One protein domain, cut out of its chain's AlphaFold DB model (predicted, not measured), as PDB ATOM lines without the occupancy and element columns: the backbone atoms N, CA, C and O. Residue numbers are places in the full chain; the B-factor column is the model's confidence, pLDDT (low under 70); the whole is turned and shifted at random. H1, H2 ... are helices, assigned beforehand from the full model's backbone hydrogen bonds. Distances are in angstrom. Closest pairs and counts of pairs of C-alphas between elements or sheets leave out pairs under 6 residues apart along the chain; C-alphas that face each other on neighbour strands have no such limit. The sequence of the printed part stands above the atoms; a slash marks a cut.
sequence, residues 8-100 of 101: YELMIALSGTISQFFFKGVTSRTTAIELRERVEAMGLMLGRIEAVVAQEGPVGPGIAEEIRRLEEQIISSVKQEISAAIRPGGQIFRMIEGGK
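AT A GLANCE: This is residues 8 to 100 of the 101 residues of an uncharacterized protein of Pseudomonas sp. (UniProt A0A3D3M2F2). A long helical hairpin, H2 and H3, makes the body; the shorter H1 packs along H2 alone, and little H4 extends beyond the end of H3. The printed part has 93 residues with four named helices, H1 to H4 in order, and no named strand: all helix. It is loose, with a radius of gyration of the C-alphas of 15.5 A, and a rod of 53 by 20 by 19 A.

HOW THE PARTS SIT: Start with H1, residues 8 to 22, and H2, residues 32 to 54: this hairpin touches, closest at C-alphas 22 and 38, 5.9 A, opposite ways at a shallow tilt of 28 degrees. H3, residues 63 to 86, forms a hairpin with H2; they touch, closest at C-alphas 47 and 71, 4.0 A, opposite ways at 35.2 degrees, only just steep. H4, residues 91 to 98, touches residues 85 to 86 of H3 only at the corner, closest at C-alphas 86 and 93, 4.9 A. H1 and H3 are apart. In the four helices every O i to N i+4 pair is within hydrogen-bond range.

IN THESE COORDINATES: Find C-alpha 8 at (324.354, 329.718, 218.186), where H1 begins; H2 runs 32.2 A and H3 33.7 A. H4 ends at C-alpha 98, (323.099, 364.878, 208.558).

THE WHOLE: C-alphas 57 and 100 are farthest apart, 53.3 A. The printed part has no cut and no long link; pLDDT is under 70 at residues 58 and 97 to 100.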
ATOM      1  N   TYR A   8     324.888 328.573 218.916       86.88
ATOM      2  CA  TYR A   8     324.354 329.718 218.186       86.88
ATOM      3  C   TYR A   8     323.876 330.831 219.129       86.88
ATOM      4  O   TYR A   8     324.245 331.993 218.952       86.88
ATOM      5  N   GLU A   9     323.124 330.479 220.175       90.25
ATOM      6  CA  GLU A   9     322.643 331.443 221.172       90.25
ATOM      7  C   GLU A   9     323.797 332.085 221.947       90.25
ATOM      8  O   GLU A   9     323.810 333.304 222.146       90.25
ATOM      9  N   LEU A  10     324.806 331.291 222.319       89.31
ATOM     10  CA  LEU A  10     326.014 331.802 222.960       89.31
ATOM     11  C   LEU A  10     326.723 332.824 222.063       89.31
ATOM     12  O   LEU A  10     327.073 333.912 222.523       89.31
ATOM     13  N   MET A  11     326.910 332.504 220.781       90.94
ATOM     14  CA  MET A  11     327.578 333.402 219.838       90.94
ATOM     15  C   MET A  11     326.783 334.688 219.591       90.94
ATOM     16  O   MET A  11     327.382 335.763 219.511       90.94
ATOM     17  N   ILE A  12     325.447 334.635 219.549       91.25
ATOM     18  CA  ILE A  12     324.606 335.844 219.503       91.25
ATOM     19  C   ILE A  12     324.822 336.710 220.751       91.25
ATOM     20  O   ILE A  12     325.055 337.915 220.641       91.25
ATOM     21  N   ALA A  13     324.773 336.117 221.945       92.94
ATOM     22  CA  ALA A  13     324.925 336.868 223.189       92.94
ATOM     23  C   ALA A  13     326.321 337.511 223.310       92.94
ATOM     24  O   ALA A  13     326.452 338.686 223.680       92.94
ATOM     25  N   LEU A  14     327.368 336.760 222.956       92.56
ATOM     26  CA  LEU A  14     328.750 337.234 222.991       92.56
ATOM     27  C   LEU A  14     329.001 338.308 221.931       92.56
ATOM     28  O   LEU A  14     329.566 339.349 222.262       92.56
ATOM     29  N   SER A  15     328.533 338.118 220.695       90.50
ATOM     30  CA  SER A  15     328.680 339.122 219.633       90.50
ATOM     31  C   SER A  15     328.012 340.452 219.984       90.50
ATOM     32  O   SER A  15     328.639 341.503 219.832       90.50
ATOM     33  N   GLY A  16     326.801 340.424 220.548       92.00
ATOM     34  CA  GLY A  16     326.124 341.628 221.031       92.00
ATOM     35  C   GLY A  16     326.909 342.345 222.134       92.00
ATOM     36  O   GLY A  16     327.132 343.554 222.056       92.00
ATOM     37  N   THR A  17     327.390 341.596 223.127       95.06
ATOM     38  CA  THR A  17     328.168 342.140 224.255       95.06
ATOM     39  C   THR A  17     329.495 342.750 223.794       95.06
ATOM     40  O   THR A  17     329.859 343.857 224.195       95.06
ATOM     41  N   ILE A  18     330.217 342.049 222.922       93.75
ATOM     42  CA  ILE A  18     331.521 342.474 222.413       93.75
ATOM     43  C   ILE A  18     331.367 343.707 221.519       93.75
ATOM     44  O   ILE A  18     332.120 344.670 221.669       93.75
ATOM     45  N   SER A  19     330.352 343.732 220.653       92.44
ATOM     46  CA  SER A  19     330.023 344.912 219.848       92.44
ATOM     47  C   SER A  19     329.751 346.134 220.727       92.44
ATOM     48  O   SER A  19     330.367 347.187 220.542       92.44
ATOM     49  N   GLN A  20     328.919 345.990 221.764       94.56
ATOM     50  CA  GLN A  20     328.665 347.077 222.711       94.56
ATOM     51  C   GLN A  20     329.944 347.575 223.389       94.56
ATOM     52  O   GLN A  20     330.103 348.780 223.568       94.56
ATOM     53  N   PHE A  21     330.862 346.676 223.747       95.62
ATOM     54  CA  PHE A  21     332.139 347.047 224.347       95.62
ATOM     55  C   PHE A  21     333.018 347.855 223.380       95.62
ATOM     56  O   PHE A  21     333.438 348.964 223.718       95.62
ATOM     57  N   PHE A  22     333.257 347.346 222.166       93.88
ATOM     58  CA  PHE A  22     334.154 347.986 221.193       93.88
ATOM     59  C   PHE A  22     333.604 349.293 220.619       93.88
ATOM     60  O   PHE A  22     334.382 350.196 220.302       93.88
ATOM     61  N   PHE A  23     332.282 349.439 220.524       92.62
ATOM     62  CA  PHE A  23     331.640 350.662 220.035       92.62
ATOM     63  C   PHE A  23     331.159 351.596 221.150       92.62
ATOM     64  O   PHE A  23     330.576 352.649 220.875       92.62
ATOM     65  N   LYS A  24     331.451 351.279 222.417       94.31
ATOM     66  CA  LYS A  24     331.158 352.179 223.532       94.31
ATOM     67  C   LYS A  24     331.852 353.526 223.323       94.31
ATOM     68  O   LYS A  24     333.058 353.597 223.072       94.31
ATOM     69  N   GLY A  25     331.077 354.601 223.460       88.94
ATOM     70  CA  GLY A  25     331.585 355.970 223.376       88.94
ATOM     71  C   GLY A  25     331.916 356.448 221.960       88.94
ATOM     72  O   GLY A  25     332.567 357.480 221.827       88.94
ATOM     73  N   VAL A  26     331.482 355.740 220.912       91.19
ATOM     74  CA  VAL A  26     331.529 356.283 219.549       91.19
ATOM     75  C   VAL A  26     330.624 357.510 219.455       91.19
ATOM     76  O   VAL A  26     329.477 357.496 219.896       91.19
ATOM     77  N   THR A  27     331.160 358.587 218.886       91.88
ATOM     78  CA  THR A  27     330.466 359.870 218.717       91.88
ATOM     79  C   THR A  27     330.674 360.410 217.304       91.88
ATOM     80  O   THR A  27     331.407 359.833 216.504       91.88
ATOM     81  N   SER A  28     330.098 361.576 216.998       83.81
ATOM     82  CA  SER A  28     330.337 362.289 215.735       83.81
ATOM     83  C   SER A  28     331.789 362.744 215.528       83.81
ATOM     84  O   SER A  28     332.152 363.129 214.419       83.81
ATOM     85  N   ARG A  29     332.627 362.711 216.577       89.31
ATOM     86  CA  ARG A  29     334.064 363.023 216.501       89.31
ATOM     87  C   ARG A  29     334.931 361.803 216.189       89.31
ATOM     88  O   ARG A  29     336.101 361.975 215.863       89.31
ATOM     89  N   THR A  30     334.378 360.596 216.298       89.62
ATOM     90  CA  THR A  30     335.098 359.351 216.014       89.62
ATOM     91  C   THR A  30     335.440 359.294 214.530       89.62
ATOM     92  O   THR A  30     334.581 359.476 213.665       89.62
ATOM     93  N   THR A  31     336.713 359.060 214.226       89.69
ATOM     94  CA  THR A  31     337.180 359.059 212.837       89.69
ATOM     95  C   THR A  31     336.858 357.738 212.141       89.69
ATOM     96  O   THR A  31     336.712 356.691 212.770       89.69
ATOM     97  N   ALA A  32     336.807 357.753 210.807       85.69
ATOM     98  CA  ALA A  32     336.652 356.524 210.028       85.69
ATOM     99  C   ALA A  32     337.830 355.544 210.207       85.69
ATOM    100  O   ALA A  32     337.658 354.350 209.984       85.69
ATOM    101  N   ILE A  33     339.020 356.030 210.578       88.88
ATOM    102  CA  ILE A  33     340.181 355.182 210.885       88.88
ATOM    103  C   ILE A  33     339.954 354.478 212.222       88.88
ATOM    104  O   ILE A  33     339.993 353.255 212.268       88.88
ATOM    105  N   GLU A  34     339.586 355.227 213.261       90.75
ATOM    106  CA  GLU A  34     339.297 354.670 214.587       90.75
ATOM    107  C   GLU A  34     338.164 353.631 214.538       90.75
ATOM    108  O   GLU A  34     338.243 352.577 215.164       90.75
ATOM    109  N   LEU A  35     337.114 353.886 213.744       89.19
ATOM    110  CA  LEU A  35     336.046 352.906 213.523       89.19
ATOM    111  C   LEU A  35     336.580 351.609 212.904       89.19
ATOM    112  O   LEU A  35     336.172 350.533 213.327       89.19
ATOM    113  N   ARG A  36     337.497 351.686 211.934       87.31
ATOM    114  CA  ARG A  36     338.101 350.494 211.316       87.31
ATOM    115  C   ARG A  36     338.994 349.729 212.289       87.31
ATOM    116  O   ARG A  36     338.943 348.506 212.301       87.31
ATOM    117  N   GLU A  37     339.764 350.430 213.115       91.56
ATOM    118  CA  GLU A  37     340.624 349.811 214.131       91.56
ATOM    119  C   GLU A  37     339.799 349.077 215.198       91.56
ATOM    120  O   GLU A  37     340.091 347.929 215.535       91.56
ATOM    121  N   ARG A  38     338.710 349.693 215.681       94.12
ATOM    122  CA  ARG A  38     337.770 349.057 216.625       94.12
ATOM    123  C   ARG A  38     337.148 347.793 216.041       94.12
ATOM    124  O   ARG A  38     337.009 346.795 216.739       94.12
ATOM    125  N   VAL A  39     336.804 347.830 214.759       91.81
ATOM    126  CA  VAL A  39     336.238 346.697 214.016       91.81
ATOM    127  C   VAL A  39     337.212 345.549 213.879       91.81
ATOM    128  O   VAL A  39     336.835 344.399 214.064       91.81
ATOM    129  N   GLU A  40     338.460 345.859 213.556       90.69
ATOM    130  CA  GLU A  40     339.512 344.861 213.448       90.69
ATOM    131  C   GLU A  40     339.772 344.189 214.796       90.69
ATOM    132  O   GLU A  40     339.771 342.963 214.878       90.69
ATOM    133  N   ALA A  41     339.875 344.975 215.869       92.25
ATOM    134  CA  ALA A  41     340.026 344.444 217.218       92.25
ATOM    135  C   ALA A  41     338.817 343.593 217.657       92.25
ATOM    136  O   ALA A  41     338.990 342.525 218.249       92.25
ATOM    137  N   MET A  42     337.600 344.029 217.321       94.75
ATOM    138  CA  MET A  42     336.375 343.269 217.563       94.75
ATOM    139  C   MET A  42     336.369 341.938 216.803       94.75
ATOM    140  O   MET A  42     336.076 340.898 217.391       94.75
ATOM    141  N   GLY A  43     336.708 341.961 215.511       87.75
ATOM    142  CA  GLY A  43     336.747 340.772 214.663       87.75
ATOM    143  C   GLY A  43     337.768 339.742 215.147       87.75
ATOM    144  O   GLY A  43     337.445 338.558 215.214       87.75
ATOM    145  N   LEU A  44     338.950 340.196 215.583       91.00
ATOM    146  CA  LEU A  44     339.961 339.336 216.209       91.00
ATOM    147  C   LEU A  44     339.409 338.622 217.452       91.00
ATOM    148  O   LEU A  44     339.567 337.414 217.620       91.00
ATOM    149  N   MET A  45     338.737 339.362 218.336       93.00
ATOM    150  CA  MET A  45     338.180 338.786 219.560       93.00
ATOM    151  C   MET A  45     337.068 337.774 219.264       93.00
ATOM    152  O   MET A  45     337.052 336.698 219.863       93.00
ATOM    153  N   LEU A  46     336.168 338.087 218.329       91.06
ATOM    154  CA  LEU A  46     335.091 337.182 217.928       91.06
ATOM    155  C   LEU A  46     335.628 335.899 217.292       91.06
ATOM    156  O   LEU A  46     335.159 334.825 217.651       91.06
ATOM    157  N   GLY A  47     336.650 335.995 216.435       85.00
ATOM    158  CA  GLY A  47     337.231 334.826 215.766       85.00
ATOM    159  C   GLY A  47     337.839 333.839 216.753       85.00
ATOM    160  O   GLY A  47     337.624 332.632 216.655       85.00
ATOM    161  N   ARG A  48     338.519 334.354 217.784       88.81
ATOM    162  CA  ARG A  48     339.054 333.533 218.882       88.81
ATOM    163  C   ARG A  48     337.965 332.808 219.653       88.81
ATOM    164  O   ARG A  48     338.120 331.635 219.975       88.81
ATOM    165  N   ILE A  49     336.898 333.522 219.989       89.81
ATOM    166  CA  ILE A  49     335.779 332.965 220.748       89.81
ATOM    167  C   ILE A  49     335.078 331.890 219.927       89.81
ATOM    168  O   ILE A  49     334.850 330.801 220.443       89.81
ATOM    169  N   GLU A  50     334.798 332.166 218.654       87.50
ATOM    170  CA  GLU A  50     334.158 331.209 217.757       87.50
ATOM    171  C   GLU A  50     334.993 329.936 217.619       87.50
ATOM    172  O   GLU A  50     334.443 328.846 217.729       87.50
ATOM    173  N   ALA A  51     336.319 330.053 217.498       85.75
ATOM    174  CA  ALA A  51     337.205 328.893 217.430       85.75
ATOM    175  C   ALA A  51     337.093 328.013 218.679       85.75
ATOM    176  O   ALA A  51     336.956 326.797 218.578       85.75
ATOM    177  N   VAL A  52     337.099 328.628 219.866       85.88
ATOM    178  CA  VAL A  52     336.975 327.903 221.138       85.88
ATOM    179  C   VAL A  52     335.596 327.256 221.283       85.88
ATOM    180  O   VAL A  52     335.509 326.131 221.764       85.88
ATOM    181  N   VAL A  53     334.529 327.939 220.866       85.62
ATOM    182  CA  VAL A  53     333.153 327.419 220.929       85.62
ATOM    183  C   VAL A  53     332.920 326.299 219.908       85.62
ATOM    184  O   VAL A  53     332.177 325.357 220.189       85.62
ATOM    185  N   ALA A  54     333.543 326.385 218.731       82.69
ATOM    186  CA  ALA A  54     333.445 325.388 217.669       82.69
ATOM    187  C   ALA A  54     334.284 324.130 217.946       82.69
ATOM    188  O   ALA A  54     333.976 323.067 217.409       82.69
ATOM    189  N   GLN A  55     335.324 324.233 218.782       80.81
ATOM    190  CA  GLN A  55     336.166 323.097 219.139       80.81
ATOM    191  C   GLN A  55     335.374 322.051 219.923       80.81
ATOM    192  O   GLN A  55     334.876 322.292 221.022       80.81
ATOM    193  N   GLU A  56     335.338 320.838 219.383       72.12
ATOM    194  CA  GLU A  56     334.767 319.693 220.078       72.12
ATOM    195  C   GLU A  56     335.840 319.009 220.930       72.12
ATOM    196  O   GLU A  56     336.953 318.741 220.470       72.12
ATOM    197  N   GLY A  57     335.512 318.733 222.193       71.31
ATOM    198  CA  GLY A  57     336.451 318.145 223.146       71.31
ATOM    199  C   GLY A  57     337.450 319.152 223.743       71.31
ATOM    200  O   GLY A  57     337.228 320.362 223.703       71.31
ATOM    201  N   PRO A  58     338.535 318.670 224.376       69.69
ATOM    202  CA  PRO A  58     339.526 319.533 225.012       69.69
ATOM    203  C   PRO A  58     340.238 320.437 224.001       69.69
ATOM    204  O   PRO A  58     340.619 319.991 222.919       69.69
ATOM    205  N   VAL A  59     340.491 321.689 224.387       72.62
ATOM    206  CA  VAL A  59     341.264 322.639 223.578       72.62
ATOM    207  C   VAL A  59     342.704 322.136 223.442       72.62
ATOM    208  O   VAL A  59     343.486 322.176 224.392       72.62
ATOM    209  N   GLY A  60     343.037 321.628 222.256       72.62
ATOM    210  CA  GLY A  60     344.358 321.111 221.907       72.62
ATOM    211  C   GLY A  60     345.181 322.085 221.055       72.62
ATOM    212  O   GLY A  60     344.673 323.112 220.607       72.62
ATOM    213  N   PRO A  61     346.454 321.762 220.768       71.12
ATOM    214  CA  PRO A  61     347.362 322.637 220.018       71.12
ATOM    215  C   PRO A  61     346.895 322.981 218.588       71.12
ATOM    216  O   PRO A  61     347.340 323.985 218.039       71.12
ATOM    217  N   GLY A  62     345.967 322.210 218.004       73.12
ATOM    218  CA  GLY A  62     345.365 322.497 216.693       73.12
ATOM    219  C   GLY A  62     344.434 323.718 216.662       73.12
ATOM    220  O   GLY A  62     344.158 324.246 215.588       73.12
ATOM    221  N   ILE A  63     344.002 324.230 217.821       80.50
ATOM    222  CA  ILE A  63     343.075 325.371 217.898       80.50
ATOM    223  C   ILE A  63     343.666 326.667 217.325       80.50
ATOM    224  O   ILE A  63     342.933 327.552 216.904       80.50
ATOM    225  N   ALA A  64     344.996 326.805 217.294       77.75
ATOM    226  CA  ALA A  64     345.661 328.035 216.863       77.75
ATOM    227  C   ALA A  64     345.512 328.324 215.356       77.75
ATOM    228  O   ALA A  64     345.562 329.481 214.938       77.75
ATOM    229  N   GLU A  65     345.375 327.290 214.527       82.06
ATOM    230  CA  GLU A  65     345.080 327.452 213.096       82.06
ATOM    231  C   GLU A  65     343.614 327.817 212.885       82.06
ATOM    232  O   GLU A  65     343.317 328.734 212.123       82.06
ATOM    233  N   GLU A  66     342.718 327.186 213.641       82.25
ATOM    234  CA  GLU A  66     341.287 327.472 213.581       82.25
ATOM    235  C   GLU A  66     340.957 328.889 214.071       82.25
ATOM    236  O   GLU A  66     340.184 329.599 213.432       82.25
ATOM    237  N   ILE A  67     341.628 329.353 215.134       80.06
ATOM    238  CA  ILE A  67     341.578 330.750 215.586       80.06
ATOM    239  C   ILE A  67     341.942 331.690 214.441       80.06
ATOM    240  O   ILE A  67     341.174 332.596 214.139       80.06
ATOM    241  N   ARG A  68     343.088 331.474 213.783       80.75
ATOM    242  CA  ARG A  68     343.548 332.354 212.697       80.75
ATOM    243  C   ARG A  68     342.571 332.367 211.525       80.75
ATOM    244  O   ARG A  68     342.231 333.436 211.024       80.75
ATOM    245  N   ARG A  69     342.068 331.194 211.134       87.06
ATOM    246  CA  ARG A  69     341.076 331.051 210.064       87.06
ATOM    247  C   ARG A  69     339.805 331.855 210.360       87.06
ATOM    248  O   ARG A  69     339.304 332.561 209.486       87.06
ATOM    249  N   LEU A  70     339.287 331.759 211.585       85.88
ATOM    250  CA  LEU A  70     338.064 332.448 211.995       85.88
ATOM    251  C   LEU A  70     338.277 333.949 212.213       85.88
ATOM    252  O   LEU A  70     337.427 334.743 211.814       85.88
ATOM    253  N   GLU A  71     339.423 334.360 212.765       82.62
ATOM    254  CA  GLU A  71     339.821 335.771 212.833       82.62
ATOM    255  C   GLU A  71     339.780 336.412 211.438       82.62
ATOM    256  O   GLU A  71     339.108 337.425 211.247       82.62
ATOM    257  N   GLU A  72     340.431 335.809 210.440       86.75
ATOM    258  CA  GLU A  72     340.462 336.331 209.068       86.75
ATOM    259  C   GLU A  72     339.067 336.404 208.435       86.75
ATOM    260  O   GLU A  72     338.709 337.420 207.827       86.75
ATOM    261  N   GLN A  73     338.258 335.353 208.606       88.00
ATOM    262  CA  GLN A  73     336.899 335.288 208.072       88.00
ATOM    263  C   GLN A  73     336.015 336.404 208.648       88.00
ATOM    264  O   GLN A  73     335.370 337.138 207.890       88.00
ATOM    265  N   ILE A  74     336.011 336.568 209.973       86.06
ATOM    266  CA  ILE A  74     335.182 337.572 210.645       86.06
ATOM    267  C   ILE A  74     335.692 338.978 210.339       86.06
ATOM    268  O   ILE A  74     334.900 339.847 209.979       86.06
ATOM    269  N   ILE A  75     337.004 339.219 210.414       84.44
ATOM    270  CA  ILE A  75     337.583 340.529 210.093       84.44
ATOM    271  C   ILE A  75     337.220 340.940 208.668       84.44
ATOM    272  O   ILE A  75     336.812 342.080 208.453       84.44
ATOM    273  N   SER A  76     337.347 340.031 207.699       88.69
ATOM    274  CA  SER A  76     337.006 340.304 206.302       88.69
ATOM    275  C   SER A  76     335.533 340.690 206.150       88.69
ATOM    276  O   SER A  76     335.227 341.740 205.578       88.69
ATOM    277  N   SER A  77     334.628 339.899 206.733       87.44
ATOM    278  CA  SER A  77     333.185 340.150 206.686       87.44
ATOM    279  C   SER A  77     332.819 341.497 207.319       87.44
ATOM    280  O   SER A  77     332.214 342.347 206.660       87.44
ATOM    281  N   VAL A  78     333.275 341.764 208.546       82.19
ATOM    282  CA  VAL A  78     332.926 343.003 209.255       82.19
ATOM    283  C   VAL A  78     333.576 344.227 208.591       82.19
ATOM    284  O   VAL A  78     332.939 345.277 208.466       82.19
ATOM    285  N   LYS A  79     334.819 344.121 208.090       82.94
ATOM    286  CA  LYS A  79     335.468 345.215 207.339       82.94
ATOM    287  C   LYS A  79     334.702 345.555 206.064       82.94
ATOM    288  O   LYS A  79     334.607 346.742 205.738       82.94
ATOM    289  N   GLN A  80     334.169 344.565 205.347       86.25
ATOM    290  CA  GLN A  80     333.359 344.801 204.149       86.25
ATOM    291  C   GLN A  80     332.059 345.531 204.487       86.25
ATOM    292  O   GLN A  80     331.769 346.567 203.881       86.25
ATOM    293  N   GLU A  81     331.319 345.047 205.484       83.94
ATOM    294  CA  GLU A  81     330.063 345.660 205.929       83.94
ATOM    295  C   GLU A  81     330.271 347.101 206.382       83.94
ATOM    296  O   GLU A  81     329.571 348.019 205.941       83.94
ATOM    297  N   ILE A  82     331.292 347.336 207.207       82.56
ATOM    298  CA  ILE A  82     331.549 348.675 207.715       82.56
ATOM    299  C   ILE A  82     332.066 349.577 206.616       82.56
ATOM    300  O   ILE A  82     331.527 350.664 206.463       82.56
ATOM    301  N   SER A  83     332.985 349.131 205.760       83.69
ATOM    302  CA  SER A  83     333.408 349.923 204.597       83.69
ATOM    303  C   SER A  83     332.224 350.340 203.716       83.69
ATOM    304  O   SER A  83     332.170 351.488 203.266       83.69
ATOM    305  N   ALA A  84     331.237 349.460 203.524       86.06
ATOM    306  CA  ALA A  84     330.004 349.783 202.811       86.06
ATOM    307  C   ALA A  84     329.110 350.789 203.561       86.06
ATOM    308  O   ALA A  84     328.414 351.580 202.920       86.06
ATOM    309  N   ALA A  85     329.149 350.798 204.893       82.62
ATOM    310  CA  ALA A  85     328.392 351.710 205.740       82.62
ATOM    311  C   ALA A  85     329.020 353.117 205.868       82.62
ATOM    312  O   ALA A  85     328.271 354.095 205.952       82.62
ATOM    313  N   ILE A  86     330.358 353.238 205.867       80.94
ATOM    314  CA  ILE A  86     331.091 354.525 205.975       80.94
ATOM    315  C   ILE A  86     331.393 355.205 204.634       80.94
ATOM    316  O   ILE A  86     331.703 356.397 204.634       80.94
ATOM    317  N   ARG A  87     331.341 354.506 203.493       82.88
ATOM    318  CA  ARG A  87     331.547 355.143 202.174       82.88
ATOM    319  C   ARG A  87     330.443 356.172 201.853       82.88
ATOM    320  O   ARG A  87     329.342 356.046 202.395       82.88
ATOM    321  N   PRO A  88     330.682 357.142 200.944       76.75
ATOM    322  CA  PRO A  88     329.667 358.110 200.532       76.75
ATOM    323  C   PRO A  88     328.342 357.444 200.143       76.75
ATOM    324  O   PRO A  88     328.316 356.477 199.384       76.75
ATOM    325  N   GLY A  89     327.239 357.937 200.711       79.81
ATOM    326  CA  GLY A  89     325.903 357.359 200.534       79.81
ATOM    327  C   GLY A  89     325.577 356.151 201.427       79.81
ATOM    328  O   GLY A  89     324.422 355.724 201.422       79.81
ATOM    329  N   GLY A  90     326.524 355.633 202.213       83.12
ATOM    330  CA  GLY A  90     326.303 354.599 203.231       83.12
ATOM    331  C   GLY A  90     325.562 355.121 204.470       83.12
ATOM    332  O   GLY A  90     325.479 356.330 204.695       83.12
ATOM    333  N   GLN A  91     324.995 354.216 205.277       84.06
ATOM    334  CA  GLN A  91     324.140 354.609 206.407       84.06
ATOM    335  C   GLN A  91     324.887 355.465 207.443       84.06
ATOM    336  O   GLN A  91     324.380 356.502 207.860       84.06
ATOM    337  N   ILE A  92     326.120 355.078 207.800       78.25
ATOM    338  CA  ILE A  92     326.928 355.783 208.803       78.25
ATOM    339  C   ILE A  92     327.374 357.130 208.236       78.25
ATOM    340  O   ILE A  92     327.296 358.147 208.920       78.25
ATOM    341  N   PHE A  93     327.767 357.157 206.961       77.31
ATOM    342  CA  PHE A  93     328.130 358.390 206.268       77.31
ATOM    343  C   PHE A  93     327.000 359.432 206.310       77.31
ATOM    344  O   PHE A  93     327.229 360.575 206.701       77.31
ATOM    345  N   ARG A  94     325.760 359.030 205.990       80.12
ATOM    346  CA  ARG A  94     324.588 359.923 206.030       80.12
ATOM    347  C   ARG A  94     324.284 360.436 207.436       80.12
ATOM    348  O   ARG A  94     323.886 361.587 207.577       80.12
ATOM    349  N   MET A  95     324.469 359.611 208.467       76.50
ATOM    350  CA  MET A  95     324.272 360.032 209.860       76.50
ATOM    351  C   MET A  95     325.310 361.076 210.290       76.50
ATOM    352  O   MET A  95     324.963 362.037 210.974       76.50
ATOM    353  N   ILE A  96     326.565 360.929 209.852       70.44
ATOM    354  CA  ILE A  96     327.641 361.889 210.142       70.44
ATOM    355  C   ILE A  96     327.433 363.212 209.386       70.44
ATOM    356  O   ILE A  96     327.638 364.277 209.967       70.44
ATOM    357  N   GLU A  97     327.016 363.180 208.116       68.56
ATOM    358  CA  GLU A  97     326.730 364.405 207.352       68.56
ATOM    359  C   GLU A  97     325.438 365.104 207.796       68.56
ATOM    360  O   GLU A  97     325.402 366.331 207.888       68.56
ATOM    361  N   GLY A  98     324.388 364.343 208.113       57.84
ATOM    362  CA  GLY A  98     323.099 364.878 208.558       57.84
ATOM    363  C   GLY A  98     323.148 365.572 209.922       57.84
ATOM    364  O   GLY A  98     322.346 366.466 210.168       57.84
ATOM    365  N   GLY A  99     324.107 365.217 210.785       53.09
ATOM    366  CA  GLY A  99     324.328 365.853 212.090       53.09
ATOM    367  C   GLY A  99     325.148 367.152 212.057       53.09
ATOM    368  O   GLY A  99     325.472 367.680 213.118       53.09
ATOM    369  N   LYS A 100     325.525 367.654 210.870       50.47
ATOM    370  CA  LYS A 100     326.259 368.923 210.685       50.47
ATOM    371  C   LYS A 100     325.360 370.123 210.326       50.47
ATOM    372  O   LYS A 100     325.891 371.148 209.901       50.47
TER     373      LYS A 100